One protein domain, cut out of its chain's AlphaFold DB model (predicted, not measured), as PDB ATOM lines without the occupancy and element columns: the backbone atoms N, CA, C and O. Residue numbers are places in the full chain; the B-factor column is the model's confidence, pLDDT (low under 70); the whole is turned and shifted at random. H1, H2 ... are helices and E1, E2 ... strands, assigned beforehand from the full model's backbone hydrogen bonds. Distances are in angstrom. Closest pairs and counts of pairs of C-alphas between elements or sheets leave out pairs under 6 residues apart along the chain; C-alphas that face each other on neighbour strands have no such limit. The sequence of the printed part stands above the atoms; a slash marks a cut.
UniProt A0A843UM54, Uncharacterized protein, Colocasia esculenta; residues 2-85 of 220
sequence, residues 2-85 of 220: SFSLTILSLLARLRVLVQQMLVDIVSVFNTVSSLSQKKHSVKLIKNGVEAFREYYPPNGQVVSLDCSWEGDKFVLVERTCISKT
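AT A GLANCE: This is residues 2 to 85 of the 220 residues of an uncharacterized protein of Colocasia esculenta (UniProt A0A843UM54). A long two-stranded hairpin, E3 and E4, runs beside the later half of one long helix, H1, with E3 the strand next to it; past that end of H1 a second hairpin, E1 and E2, angles away as an arm. The beginning of H1, residues 2 to 18, and the tip of the arm, residues 45 to 50, stick out. The printed part has 84 residues, with one named helix and then four named strands along the chain, in two antiparallel sheets, E1 - E2 and E3 - E4; the class is mixed, helices and strands. The whole is extended, with a radius of gyration of the C-alphas of 21.1 A, and flat, spanning 70 by 38 by 9 A.

IN THESE COORDINATES: E3, residues 62 to 70, is 25.1 A long and begins at C-alpha 62 (-4.330, 9.653, -32.661). E4, residues 73 to 81, is 25.3 A long and ends at C-alpha 81 (-9.258, 9.425, -32.188). H1, residues 2 to 36, is 50.8 A long, from C-alpha 2 at (-4.223, 38.978, -74.555). E1 is residues 40 to 46, 19.3 A, and E2 is residues 49 to 55, 19.4 A.

HOW THE PARTS SIT: The hairpin E3 and E4 is antiparallel at 158 degrees, with N 66 and O 77 within hydrogen-bond range at 2.9 A. H1 and E3 have 13 pairs of C-alphas within 8 A, the closest those of Asn 30 and Ser 64, 5.6 A apart. H1 and E4 are near each other, with 5 pairs within 10 A. The hairpin E1 and E2 is antiparallel at 159 degrees, with N 44 and O 51 at 2.8 A. E2 is apart from H1, E3 and E4. In H1 every O i to N i+4 pair is within hydrogen-bond range.

THE WHOLE: The C-alphas of Ser 2 and Gly 48, the two farthest apart, are 69.8 A from each other. The printed part has no cut and no long link. Residues 56 to 60 and 81 to 85 have pLDDT under 70.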
ATOM      1  N   SER A   2      -4.814  40.327 -74.680       79.88
ATOM      2  CA  SER A   2      -4.223  38.978 -74.555       79.88
ATOM      3  C   SER A   2      -3.556  38.700 -73.199       79.88
ATOM      4  O   SER A   2      -3.694  37.607 -72.663       79.88
ATOM      5  N   PHE A   3      -2.891  39.699 -72.614       86.25
ATOM      6  CA  PHE A   3      -2.172  39.558 -71.340       86.25
ATOM      7  C   PHE A   3      -3.090  39.222 -70.148       86.25
ATOM      8  O   PHE A   3      -2.744  38.441 -69.264       86.25
ATOM      9  N   SER A   4      -4.312  39.754 -70.139       92.25
ATOM     10  CA  SER A   4      -5.302  39.462 -69.096       92.25
ATOM     11  C   SER A   4      -5.778  38.008 -69.151       92.25
ATOM     12  O   SER A   4      -5.951  37.380 -68.111       92.25
ATOM     13  N   LEU A   5      -5.929  37.448 -70.357       90.38
ATOM     14  CA  LEU A   5      -6.309  36.046 -70.543       90.38
ATOM     15  C   LEU A   5      -5.188  35.098 -70.101       90.38
ATOM     16  O   LEU A   5      -5.466  34.062 -69.499       90.38
ATOM     17  N   THR A   6      -3.925  35.468 -70.332       94.81
ATOM     18  CA  THR A   6      -2.785  34.686 -69.837       94.81
ATOM     19  C   THR A   6      -2.695  34.708 -68.314       94.81
ATOM     20  O   THR A   6      -2.468  33.660 -67.715       94.81
ATOM     21  N   ILE A   7      -2.949  35.858 -67.678       95.00
ATOM     22  CA  ILE A   7      -2.979  35.960 -66.210       95.00
ATOM     23  C   ILE A   7      -4.131  35.135 -65.635       95.00
ATOM     24  O   ILE A   7      -3.915  34.355 -64.712       95.00
ATOM     25  N   LEU A   8      -5.340  35.255 -66.189       93.38
ATOM     26  CA  LEU A   8      -6.498  34.500 -65.708       93.38
ATOM     27  C   LEU A   8      -6.286  32.984 -65.849       93.38
ATOM     28  O   LEU A   8      -6.595  32.230 -64.929       93.38
ATOM     29  N   SER A   9      -5.696  32.547 -66.966       93.56
ATOM     30  CA  SER A   9      -5.313  31.147 -67.191       93.56
ATOM     31  C   SER A   9      -4.284  30.657 -66.167       93.56
ATOM     32  O   SER A   9      -4.427  29.566 -65.611       93.56
ATOM     33  N   LEU A  10      -3.273  31.476 -65.858       95.38
ATOM     34  CA  LEU A  10      -2.269  31.143 -64.851       95.38
ATOM     35  C   LEU A  10      -2.879  31.050 -63.445       95.38
ATOM     36  O   LEU A  10      -2.614  30.085 -62.737       95.38
ATOM     37  N   LEU A  11      -3.730  32.007 -63.063       94.12
ATOM     38  CA  LEU A  11      -4.419  32.009 -61.769       94.12
ATOM     39  C   LEU A  11      -5.338  30.794 -61.608       94.12
ATOM     40  O   LEU A  11      -5.363  30.184 -60.541       94.12
ATOM     41  N   ALA A  12      -6.046  30.401 -62.671       94.31
ATOM     42  CA  ALA A  12      -6.874  29.199 -62.659       94.31
ATOM     43  C   ALA A  12      -6.034  27.937 -62.395       94.31
ATOM     44  O   ALA A  12      -6.400  27.115 -61.559       94.31
ATOM     45  N   ARG A  13      -4.872  27.808 -63.049       95.88
ATOM     46  CA  ARG A  13      -3.952  26.681 -62.818       95.88
ATOM     47  C   ARG A  13      -3.339  26.710 -61.422       95.88
ATOM     48  O   ARG A  13      -3.274  25.672 -60.774       95.88
ATOM     49  N   LEU A  14      -2.937  27.888 -60.943       95.50
ATOM     50  CA  LEU A  14      -2.404  28.063 -59.593       95.50
ATOM     51  C   LEU A  14      -3.427  27.633 -58.536       95.50
ATOM     52  O   LEU A  14      -3.076  26.925 -57.597       95.50
ATOM     53  N   ARG A  15      -4.701  27.993 -58.722       90.81
ATOM     54  CA  ARG A  15      -5.785  27.598 -57.817       90.81
ATOM     55  C   ARG A  15      -5.918  26.078 -57.707       90.81
ATOM     56  O   ARG A  15      -5.993  25.562 -56.596       90.81
ATOM     57  N   VAL A  16      -5.898  25.367 -58.837       92.94
ATOM     58  CA  VAL A  16      -5.984  23.895 -58.859       92.94
ATOM     59  C   VAL A  16      -4.749  23.253 -58.223       92.94
ATOM     60  O   VAL A  16      -4.879  22.295 -57.467       92.94
ATOM     61  N   LEU A  17      -3.553  23.800 -58.464       95.31
ATOM     62  CA  LEU A  17      -2.321  23.306 -57.840       95.31
ATOM     63  C   LEU A  17      -2.358  23.433 -56.315       95.31
ATOM     64  O   LEU A  17      -2.000  22.490 -55.618       95.31
ATOM     65  N   VAL A  18      -2.830  24.567 -55.793       92.44
ATOM     66  CA  VAL A  18      -2.965  24.772 -54.343       92.44
ATOM     67  C   VAL A  18      -3.996  23.809 -53.747       92.44
ATOM     68  O   VAL A  18      -3.741  23.224 -52.696       92.44
ATOM     69  N   GLN A  19      -5.125  23.589 -54.432       91.06
ATOM     70  CA  GLN A  19      -6.124  22.585 -54.036       91.06
ATOM     71  C   GLN A  19      -5.518  21.183 -53.956       91.06
ATOM     72  O   GLN A  19      -5.669  20.511 -52.937       91.06
ATOM     73  N   GLN A  20      -4.782  20.773 -54.986       93.31
ATOM     74  CA  GLN A  20      -4.137  19.466 -55.020       93.31
ATOM     75  C   GLN A  20      -3.077  19.322 -53.923       93.31
ATOM     76  O   GLN A  20      -3.030  18.292 -53.258       93.31
ATOM     77  N   MET A  21      -2.259  20.355 -53.705       93.62
ATOM     78  CA  MET A  21      -1.207  20.348 -52.689       93.62
ATOM     79  C   MET A  21      -1.781  20.189 -51.279       93.62
ATOM     80  O   MET A  21      -1.253  19.418 -50.487       93.62
ATOM     81  N   LEU A  22      -2.873  20.888 -50.955       91.69
ATOM     82  CA  LEU A  22      -3.496  20.783 -49.634       91.69
ATOM     83  C   LEU A  22      -4.080  19.394 -49.382       91.69
ATOM     84  O   LEU A  22      -3.907  18.849 -48.293       91.69
ATOM     85  N   VAL A  23      -4.731  18.807 -50.388       91.12
ATOM     86  CA  VAL A  23      -5.251  17.435 -50.293       91.12
ATOM     87  C   VAL A  23      -4.107  16.430 -50.140       91.12
ATOM     88  O   VAL A  23      -4.188  15.532 -49.302       91.12
ATOM     89  N   ASP A  24      -3.025  16.605 -50.896       95.00
ATOM     90  CA  ASP A  24      -1.856  15.726 -50.849       95.00
ATOM     91  C   ASP A  24      -1.146  15.782 -49.488       95.00
ATOM     92  O   ASP A  24      -0.931  14.753 -48.852       95.00
ATOM     93  N   ILE A  25      -0.888  16.985 -48.961       93.81
ATOM     94  CA  ILE A  25      -0.271  17.168 -47.638       93.81
ATOM     95  C   ILE A  25      -1.114  16.509 -46.539       93.81
ATOM     96  O   ILE A  25      -0.562  15.846 -45.661       93.81
ATOM     97  N   VAL A  26      -2.441  16.660 -46.579       94.06
ATOM     98  CA  VAL A  26      -3.346  16.061 -45.584       94.06
ATOM     99  C   VAL A  26      -3.350  14.534 -45.687       94.06
ATOM    100  O   VAL A  26      -3.319  13.846 -44.665       94.06
ATOM    101  N   SER A  27      -3.297  13.992 -46.904       92.50
ATOM    102  CA  SER A  27      -3.154  12.553 -47.144       92.50
ATOM    103  C   SER A  27      -1.830  12.001 -46.598       92.50
ATOM    104  O   SER A  27      -1.819  11.015 -45.850       92.50
ATOM    105  N   VAL A  28      -0.710  12.664 -46.903       94.81
ATOM    106  CA  VAL A  28       0.622  12.291 -46.404       94.81
ATOM    107  C   VAL A  28       0.668  12.388 -44.884       94.81
ATOM    108  O   VAL A  28       1.121  11.448 -44.231       94.81
ATOM    109  N   PHE A  29       0.144  13.470 -44.305       92.56
ATOM    110  CA  PHE A  29       0.050  13.634 -42.857       92.56
ATOM    111  C   PHE A  29      -0.714  12.477 -42.212       92.56
ATOM    112  O   PHE A  29      -0.227  11.887 -41.250       92.56
ATOM    113  N   ASN A  30      -1.883  12.117 -42.747       90.88
ATOM    114  CA  ASN A  30      -2.688  11.018 -42.215       90.88
ATOM    115  C   ASN A  30      -1.962   9.674 -42.339       90.88
ATOM    116  O   ASN A  30      -1.967   8.873 -41.403       90.88
ATOM    117  N   THR A  31      -1.281   9.450 -43.462       89.94
ATOM    118  CA  THR A  31      -0.493   8.237 -43.702       89.94
ATOM    119  C   THR A  31       0.644   8.120 -42.690       89.94
ATOM    120  O   THR A  31       0.747   7.110 -41.991       89.94
ATOM    121  N   VAL A  32       1.453   9.172 -42.540       88.31
ATOM    122  CA  VAL A  32       2.584   9.216 -41.602       88.31
ATOM    123  C   VAL A  32       2.108   9.141 -40.153       88.31
ATOM    124  O   VAL A  32       2.688   8.406 -39.357       88.31
ATOM    125  N   SER A  33       1.018   9.830 -39.810       85.50
ATOM    126  CA  SER A  33       0.429   9.781 -38.467       85.50
ATOM    127  C   SER A  33      -0.047   8.373 -38.120       85.50
ATOM    128  O   SER A  33       0.264   7.874 -37.040       85.50
ATOM    129  N   SER A  34      -0.716   7.684 -39.051       83.06
ATOM    130  CA  SER A  34      -1.129   6.287 -38.861       83.06
ATOM    131  C   SER A  34       0.063   5.331 -38.746       83.06
ATOM    132  O   SER A  34       0.025   4.374 -37.973       83.06
ATOM    133  N   LEU A  35       1.144   5.594 -39.490       83.19
ATOM    134  CA  LEU A  35       2.360   4.793 -39.433       83.19
ATOM    135  C   LEU A  35       3.066   4.980 -38.090       83.19
ATOM    136  O   LEU A  35       3.460   3.993 -37.483       83.19
ATOM    137  N   SER A  36       3.152   6.214 -37.592       77.12
ATOM    138  CA  SER A  36       3.718   6.539 -36.277       77.12
ATOM    139  C   SER A  36       2.986   5.837 -35.126       77.12
ATOM    140  O   SER A  36       3.560   5.588 -34.075       77.12
ATOM    141  N   GLN A  37       1.725   5.455 -35.312       73.38
ATOM    142  CA  GLN A  37       0.936   4.765 -34.287       73.38
ATOM    143  C   GLN A  37       1.076   3.245 -34.304       73.38
ATOM    144  O   GLN A  37       0.483   2.565 -33.467       73.38
ATOM    145  N   LYS A  38       1.838   2.688 -35.247       74.88
ATOM    146  CA  LYS A  38       2.130   1.256 -35.285       74.88
ATOM    147  C   LYS A  38       3.427   0.991 -34.524       74.88
ATOM    148  O   LYS A  38       4.370   1.777 -34.585       74.88
ATOM    149  N   LYS A  39       3.469  -0.124 -33.795       70.44
ATOM    150  CA  LYS A  39       4.721  -0.632 -33.226       70.44
ATOM    151  C   LYS A  39       5.632  -1.013 -34.389       70.44
ATOM    152  O   LYS A  39       5.209  -1.774 -35.257       70.44
ATOM    153  N   HIS A  40       6.855  -0.498 -34.399       74.56
ATOM    154  CA  HIS A  40       7.858  -0.853 -35.405       74.56
ATOM    155  C   HIS A  40       9.133  -1.300 -34.712       74.56
ATOM    156  O   HIS A  40       9.593  -0.638 -33.785       74.56
ATOM    157  N   SER A  41       9.718  -2.399 -35.179       77.44
ATOM    158  CA  SER A  41      11.026  -2.882 -34.738       77.44
ATOM    159  C   SER A  41      12.004  -2.812 -35.905       77.44
ATOM    160  O   SER A  41      11.773  -3.427 -36.946       77.44
ATOM    161  N   VAL A  42      13.106  -2.086 -35.746       81.44
ATOM    162  CA  VAL A  42      14.190  -2.057 -36.734       81.44
ATOM    163  C   VAL A  42      15.317  -2.958 -36.244       81.44
ATOM    164  O   VAL A  42      15.876  -2.718 -35.174       81.44
ATOM    165  N   LYS A  43      15.659  -3.984 -37.031       86.06
ATOM    166  CA  LYS A  43      16.819  -4.850 -36.786       86.06
ATOM    167  C   LYS A  43      18.079  -4.160 -37.308       86.06
ATOM    168  O   LYS A  43      18.214  -3.919 -38.505       86.06
ATOM    169  N   LEU A  44      18.994  -3.830 -36.407       87.00
ATOM    170  CA  LEU A  44      20.302  -3.262 -36.708       87.00
ATOM    171  C   LEU A  44      21.337  -4.382 -36.631       87.00
ATOM    172  O   LEU A  44      21.456  -5.043 -35.605       87.00
ATOM    173  N   ILE A  45      22.084  -4.588 -37.714       88.44
ATOM    174  CA  ILE A  45      23.155  -5.584 -37.773       88.44
ATOM    175  C   ILE A  45      24.464  -4.827 -37.964       88.44
ATOM    176  O   ILE A  45      24.655  -4.160 -38.983       88.44
ATOM    177  N   LYS A  46      25.369  -4.913 -36.987       83.00
ATOM    178  CA  LYS A  46      26.725  -4.368 -37.116       83.00
ATOM    179  C   LYS A  46      27.730  -5.347 -36.530       83.00
ATOM    180  O   LYS A  46      27.645  -5.698 -35.360       83.00
ATOM    181  N   ASN A  47      28.696  -5.761 -37.349       82.25
ATOM    182  CA  ASN A  47      29.800  -6.643 -36.956       82.25
ATOM    183  C   ASN A  47      29.336  -7.955 -36.284       82.25
ATOM    184  O   ASN A  47      29.947  -8.399 -35.320       82.25
ATOM    185  N   GLY A  48      28.236  -8.549 -36.760       81.31
ATOM    186  CA  GLY A  48      27.670  -9.781 -36.193       81.31
ATOM    187  C   GLY A  48      26.834  -9.587 -34.922       81.31
ATOM    188  O   GLY A  48      26.255 -10.549 -34.433       81.31
ATOM    189  N   VAL A  49      26.721  -8.357 -34.410       76.19
ATOM    190  CA  VAL A  49      25.847  -8.026 -33.280       76.19
ATOM    191  C   VAL A  49      24.500  -7.548 -33.810       76.19
ATOM    192  O   VAL A  49      24.428  -6.577 -34.574       76.19
ATOM    193  N   GLU A  50      23.439  -8.239 -33.400       88.56
ATOM    194  CA  GLU A  50      22.055  -7.881 -33.700       88.56
ATOM    195  C   GLU A  50      21.484  -7.026 -32.564       88.56
ATOM    196  O   GLU A  50      21.466  -7.437 -31.407       88.56
ATOM    197  N   ALA A  51      21.012  -5.824 -32.889       79.81
ATOM    198  CA  ALA A  51      20.306  -4.953 -31.958       79.81
ATOM    199  C   ALA A  51      18.932  -4.604 -32.527       79.81
ATOM    200  O   ALA A  51      18.815  -4.143 -33.661       79.81
ATOM    201  N   PHE A  52      17.881  -4.797 -31.736       84.50
ATOM    202  CA  PHE A  52      16.517  -4.456 -32.126       84.50
ATOM    203  C   PHE A  52      16.144  -3.106 -31.521       84.50
ATOM    204  O   PHE A  52      16.216  -2.909 -30.309       84.50
ATOM    205  N   ARG A  53      15.762  -2.150 -32.372       84.19
ATOM    206  CA  ARG A  53      15.203  -0.869 -31.938       84.19
ATOM    207  C   ARG A  53      13.692  -0.926 -32.069       84.19
ATOM    208  O   ARG A  53      13.173  -0.827 -33.178       84.19
ATOM    209  N   GLU A  54      13.006  -1.066 -30.947       81.00
ATOM    210  CA  GLU A  54      11.546  -1.052 -30.887       81.00
ATOM    211  C   GLU A  54      11.029   0.361 -30.606       81.00
ATOM    212  O   GLU A  54      11.479   1.043 -29.685       81.00
ATOM    213  N   TYR A  55      10.082   0.809 -31.424       75.00
ATOM    214  CA  TYR A  55       9.331   2.034 -31.213       75.00
ATOM    215  C   TYR A  55       7.941   1.685 -30.681       75.00
ATOM    216  O   TYR A  55       7.150   1.030 -31.366       75.00
ATOM    217  N   TYR A  56       7.653   2.140 -29.461       67.94
ATOM    218  CA  TYR A  56       6.344   2.030 -28.825       67.94
ATOM    219  C   TYR A  56       5.615   3.373 -28.949       67.94
ATOM    220  O   TYR A  56       6.041   4.349 -28.326       67.94
ATOM    221  N   PRO A  57       4.538   3.453 -29.747       66.31
ATOM    222  CA  PRO A  57       3.745   4.667 -29.861       66.31
ATOM    223  C   PRO A  57       3.113   5.031 -28.510       66.31
ATOM    224  O   PRO A  57       2.661   4.130 -27.801       66.31
ATOM    225  N   PRO A  58       3.026   6.322 -28.153       67.94
ATOM    226  CA  PRO A  58       2.372   6.745 -26.922       67.94
ATOM    227  C   PRO A  58       0.878   6.390 -26.949       67.94
ATOM    228  O   PRO A  58       0.120   6.822 -27.820       67.94
ATOM    229  N   ASN A  59       0.450   5.588 -25.975       67.00
ATOM    230  CA  ASN A  59      -0.933   5.147 -25.817       67.00
ATOM    231  C   ASN A  59      -1.783   6.336 -25.358       67.00
ATOM    232  O   ASN A  59      -1.759   6.704 -24.185       67.00
ATOM    233  N   GLY A  60      -2.556   6.936 -26.257       67.69
ATOM    234  CA  GLY A  60      -3.599   7.844 -25.793       67.69
ATOM    235  C   GLY A  60      -4.318   8.630 -26.864       67.69
ATOM    236  O   GLY A  60      -5.508   8.895 -26.698       67.69
ATOM    237  N   GLN A  61      -3.647   9.014 -27.953       71.38
ATOM    238  CA  GLN A  61      -4.279   9.962 -28.858       71.38
ATOM    239  C   GLN A  61      -3.714   9.949 -30.277       71.38
ATOM    240  O   GLN A  61      -2.535  10.203 -30.511       71.38
ATOM    241  N   VAL A  62      -4.595   9.657 -31.225       77.88
ATOM    242  CA  VAL A  62      -4.330   9.653 -32.661       77.88
ATOM    243  C   VAL A  62      -4.960  10.897 -33.256       77.88
ATOM    244  O   VAL A  62      -6.176  11.045 -33.211       77.88
ATOM    245  N   VAL A  63      -4.156  11.787 -33.827       83.56
ATOM    246  CA  VAL A  63      -4.667  12.943 -34.570       83.56
ATOM    247  C   VAL A  63      -4.744  12.585 -36.052       83.56
ATOM    248  O   VAL A  63      -3.802  12.038 -36.621       83.56
ATOM    249  N   SER A  64      -5.883  12.877 -36.668       88.50
ATOM    250  CA  SER A  64      -6.120  12.768 -38.106       88.50
ATOM    251  C   SER A  64      -6.730  14.071 -38.607       88.50
ATOM    252  O   SER A  64      -7.450  14.741 -37.869       88.50
ATOM    253  N   LEU A  65      -6.431  14.450 -39.840       91.81
ATOM    254  CA  LEU A  65      -6.935  15.675 -40.451       91.81
ATOM    255  C   LEU A  65      -7.914  15.332 -41.573       91.81
ATOM    256  O   LEU A  65      -7.684  14.401 -42.342       91.81
ATOM    257  N   ASP A  66      -8.987  16.103 -41.687       90.31
ATOM    258  CA  ASP A  66      -9.872  16.097 -42.848       90.31
ATOM    259  C   ASP A  66      -9.847  17.465 -43.520       90.31
ATOM    260  O   ASP A  66      -9.826  18.487 -42.837       90.31
ATOM    261  N   CYS A  67      -9.835  17.492 -44.848       91.38
ATOM    262  CA  CYS A  67      -9.737  18.714 -45.632       91.38
ATOM    263  C   CYS A  67     -10.840  18.732 -46.678       91.38
ATOM    264  O   CYS A  67     -10.880  17.885 -47.570       91.38
ATOM    265  N   SER A  68     -11.723  19.719 -46.577       89.75
ATOM    266  CA  SER A  68     -12.806  19.922 -47.529       89.75
ATOM    267  C   SER A  68     -12.778  21.341 -48.089       89.75
ATOM    268  O   SER A  68     -12.370  22.302 -47.433       89.75
ATOM    269  N   TRP A  69     -13.183  21.476 -49.349       89.56
ATOM    270  CA  TRP A  69     -13.379  22.773 -49.982       89.56
ATOM    271  C   TRP A  69     -14.845  23.175 -49.829       89.56
ATOM    272  O   TRP A  69     -15.725  22.555 -50.425       89.56
ATOM    273  N   GLU A  70     -15.110  24.205 -49.029       90.62
ATOM    274  CA  GLU A  70     -16.466  24.662 -48.731       90.62
ATOM    275  C   GLU A  70     -16.653  26.110 -49.194       90.62
ATOM    276  O   GLU A  70     -16.173  27.062 -48.569       90.62
ATOM    277  N   GLY A  71     -17.372  26.284 -50.304       85.81
ATOM    278  CA  GLY A  71     -17.591  27.593 -50.918       85.81
ATOM    279  C   GLY A  71     -16.323  28.122 -51.584       85.81
ATOM    280  O   GLY A  71     -15.942  27.623 -52.642       85.81
ATOM    281  N   ASP A  72     -15.690  29.130 -50.970       86.62
ATOM    282  CA  ASP A  72     -14.451  29.760 -51.461       86.62
ATOM    283  C   ASP A  72     -13.259  29.633 -50.487       86.62
ATOM    284  O   ASP A  72     -12.307  30.409 -50.539       86.62
ATOM    285  N   LYS A  73     -13.319  28.665 -49.560       88.56
ATOM    286  CA  LYS A  73     -12.280  28.424 -48.546       88.56
ATOM    287  C   LYS A  73     -12.024  26.930 -48.337       88.56
ATOM    288  O   LYS A  73     -12.923  26.106 -48.512       88.56
ATOM    289  N   PHE A  74     -10.819  26.599 -47.883       88.44
ATOM    290  CA  PHE A  74     -10.532  25.279 -47.322       88.44
ATOM    291  C   PHE A  74     -10.932  25.246 -45.854       88.44
ATOM    292  O   PHE A  74     -10.633  26.173 -45.099       88.44
ATOM    293  N   VAL A  75     -11.576  24.157 -45.459       91.62
ATOM    294  CA  VAL A  75     -11.877  23.842 -44.070       91.62
ATOM    295  C   VAL A  75     -11.051  22.620 -43.704       91.62
ATOM    296  O   VAL A  75     -11.227  21.546 -44.275       91.62
ATOM    297  N   LEU A  76     -10.126  22.810 -42.766       93.06
ATOM    298  CA  LEU A  76      -9.329  21.738 -42.190       93.06
ATOM    299  C   LEU A  76      -9.911  21.398 -40.818       93.06
ATOM    300  O   LEU A  76      -9.984  22.261 -39.944       93.06
ATOM    301  N   VAL A  77     -10.349  20.156 -40.645       91.75
ATOM    302  CA  VAL A  77     -10.935  19.658 -39.401       91.75
ATOM    303  C   VAL A  77      -9.983  18.654 -38.780       91.75
ATOM    304  O   VAL A  77      -9.681  17.617 -39.369       91.75
ATOM    305  N   GLU A  78      -9.539  18.948 -37.567       91.31
ATOM    306  CA  GLU A  78      -8.794  17.996 -36.759       91.31
ATOM    307  C   GLU A  78      -9.753  17.003 -36.095       91.31
ATOM    308  O   GLU A  78     -10.731  17.381 -35.447       91.31
ATOM    309  N   ARG A  79      -9.473  15.712 -36.266       87.12
ATOM    310  CA  ARG A  79     -10.173  14.610 -35.617       87.12
ATOM    311  C   ARG A  79      -9.208  13.843 -34.745       87.12
ATOM    312  O   ARG A  79      -8.286  13.179 -35.226       87.12
ATOM    313  N   THR A  80      -9.481  13.890 -33.458       81.31
ATOM    314  CA  THR A  80      -8.698  13.198 -32.454       81.31
ATOM    315  C   THR A  80      -9.377  11.879 -32.090       81.31
ATOM    316  O   THR A  80     -10.410  11.851 -31.423       81.31
ATOM    317  N   CYS A  81      -8.809  10.764 -32.532       66.25
ATOM    318  CA  CYS A  81      -9.258   9.425 -32.188       66.25
ATOM    319  C   CYS A  81      -8.560   8.982 -30.897       66.25
ATOM    320  O   CYS A  81      -7.355   8.733 -30.865       66.25
ATOM    321  N   ILE A  82      -9.323   8.863 -29.814       67.06
ATOM    322  CA  ILE A  82      -8.853   8.193 -28.600       67.06
ATOM    323  C   ILE A  82      -9.024   6.696 -28.854       67.06
ATOM    324  O   ILE A  82     -10.124   6.155 -28.711       67.06
ATOM    325  N   SER A  83      -7.963   6.017 -29.286       60.84
ATOM    326  CA  SER A  83      -7.972   4.558 -29.341       60.84
ATOM    327  C   SER A  83      -7.991   4.035 -27.905       60.84
ATOM    328  O   SER A  83      -6.981   4.008 -27.208       60.84
ATOM    329  N   LYS A  84      -9.171   3.621 -27.431       49.41
ATOM    330  CA  LYS A  84      -9.253   2.718 -26.282       49.41
ATOM    331  C   LYS A  84      -8.638   1.399 -26.733       49.41
ATOM    332  O   LYS A  84      -9.304   0.612 -27.406       49.41
ATOM    333  N   THR A  85      -7.364   1.191 -26.424       48.84
ATOM    334  CA  THR A  85      -6.728  -0.120 -26.527       48.84
ATOM    335  C   THR A  85      -7.567  -1.074 -25.687       48.84
ATOM    336  O   THR A  85      -7.600  -0.963 -24.464       48.84
TER     337      THR A  85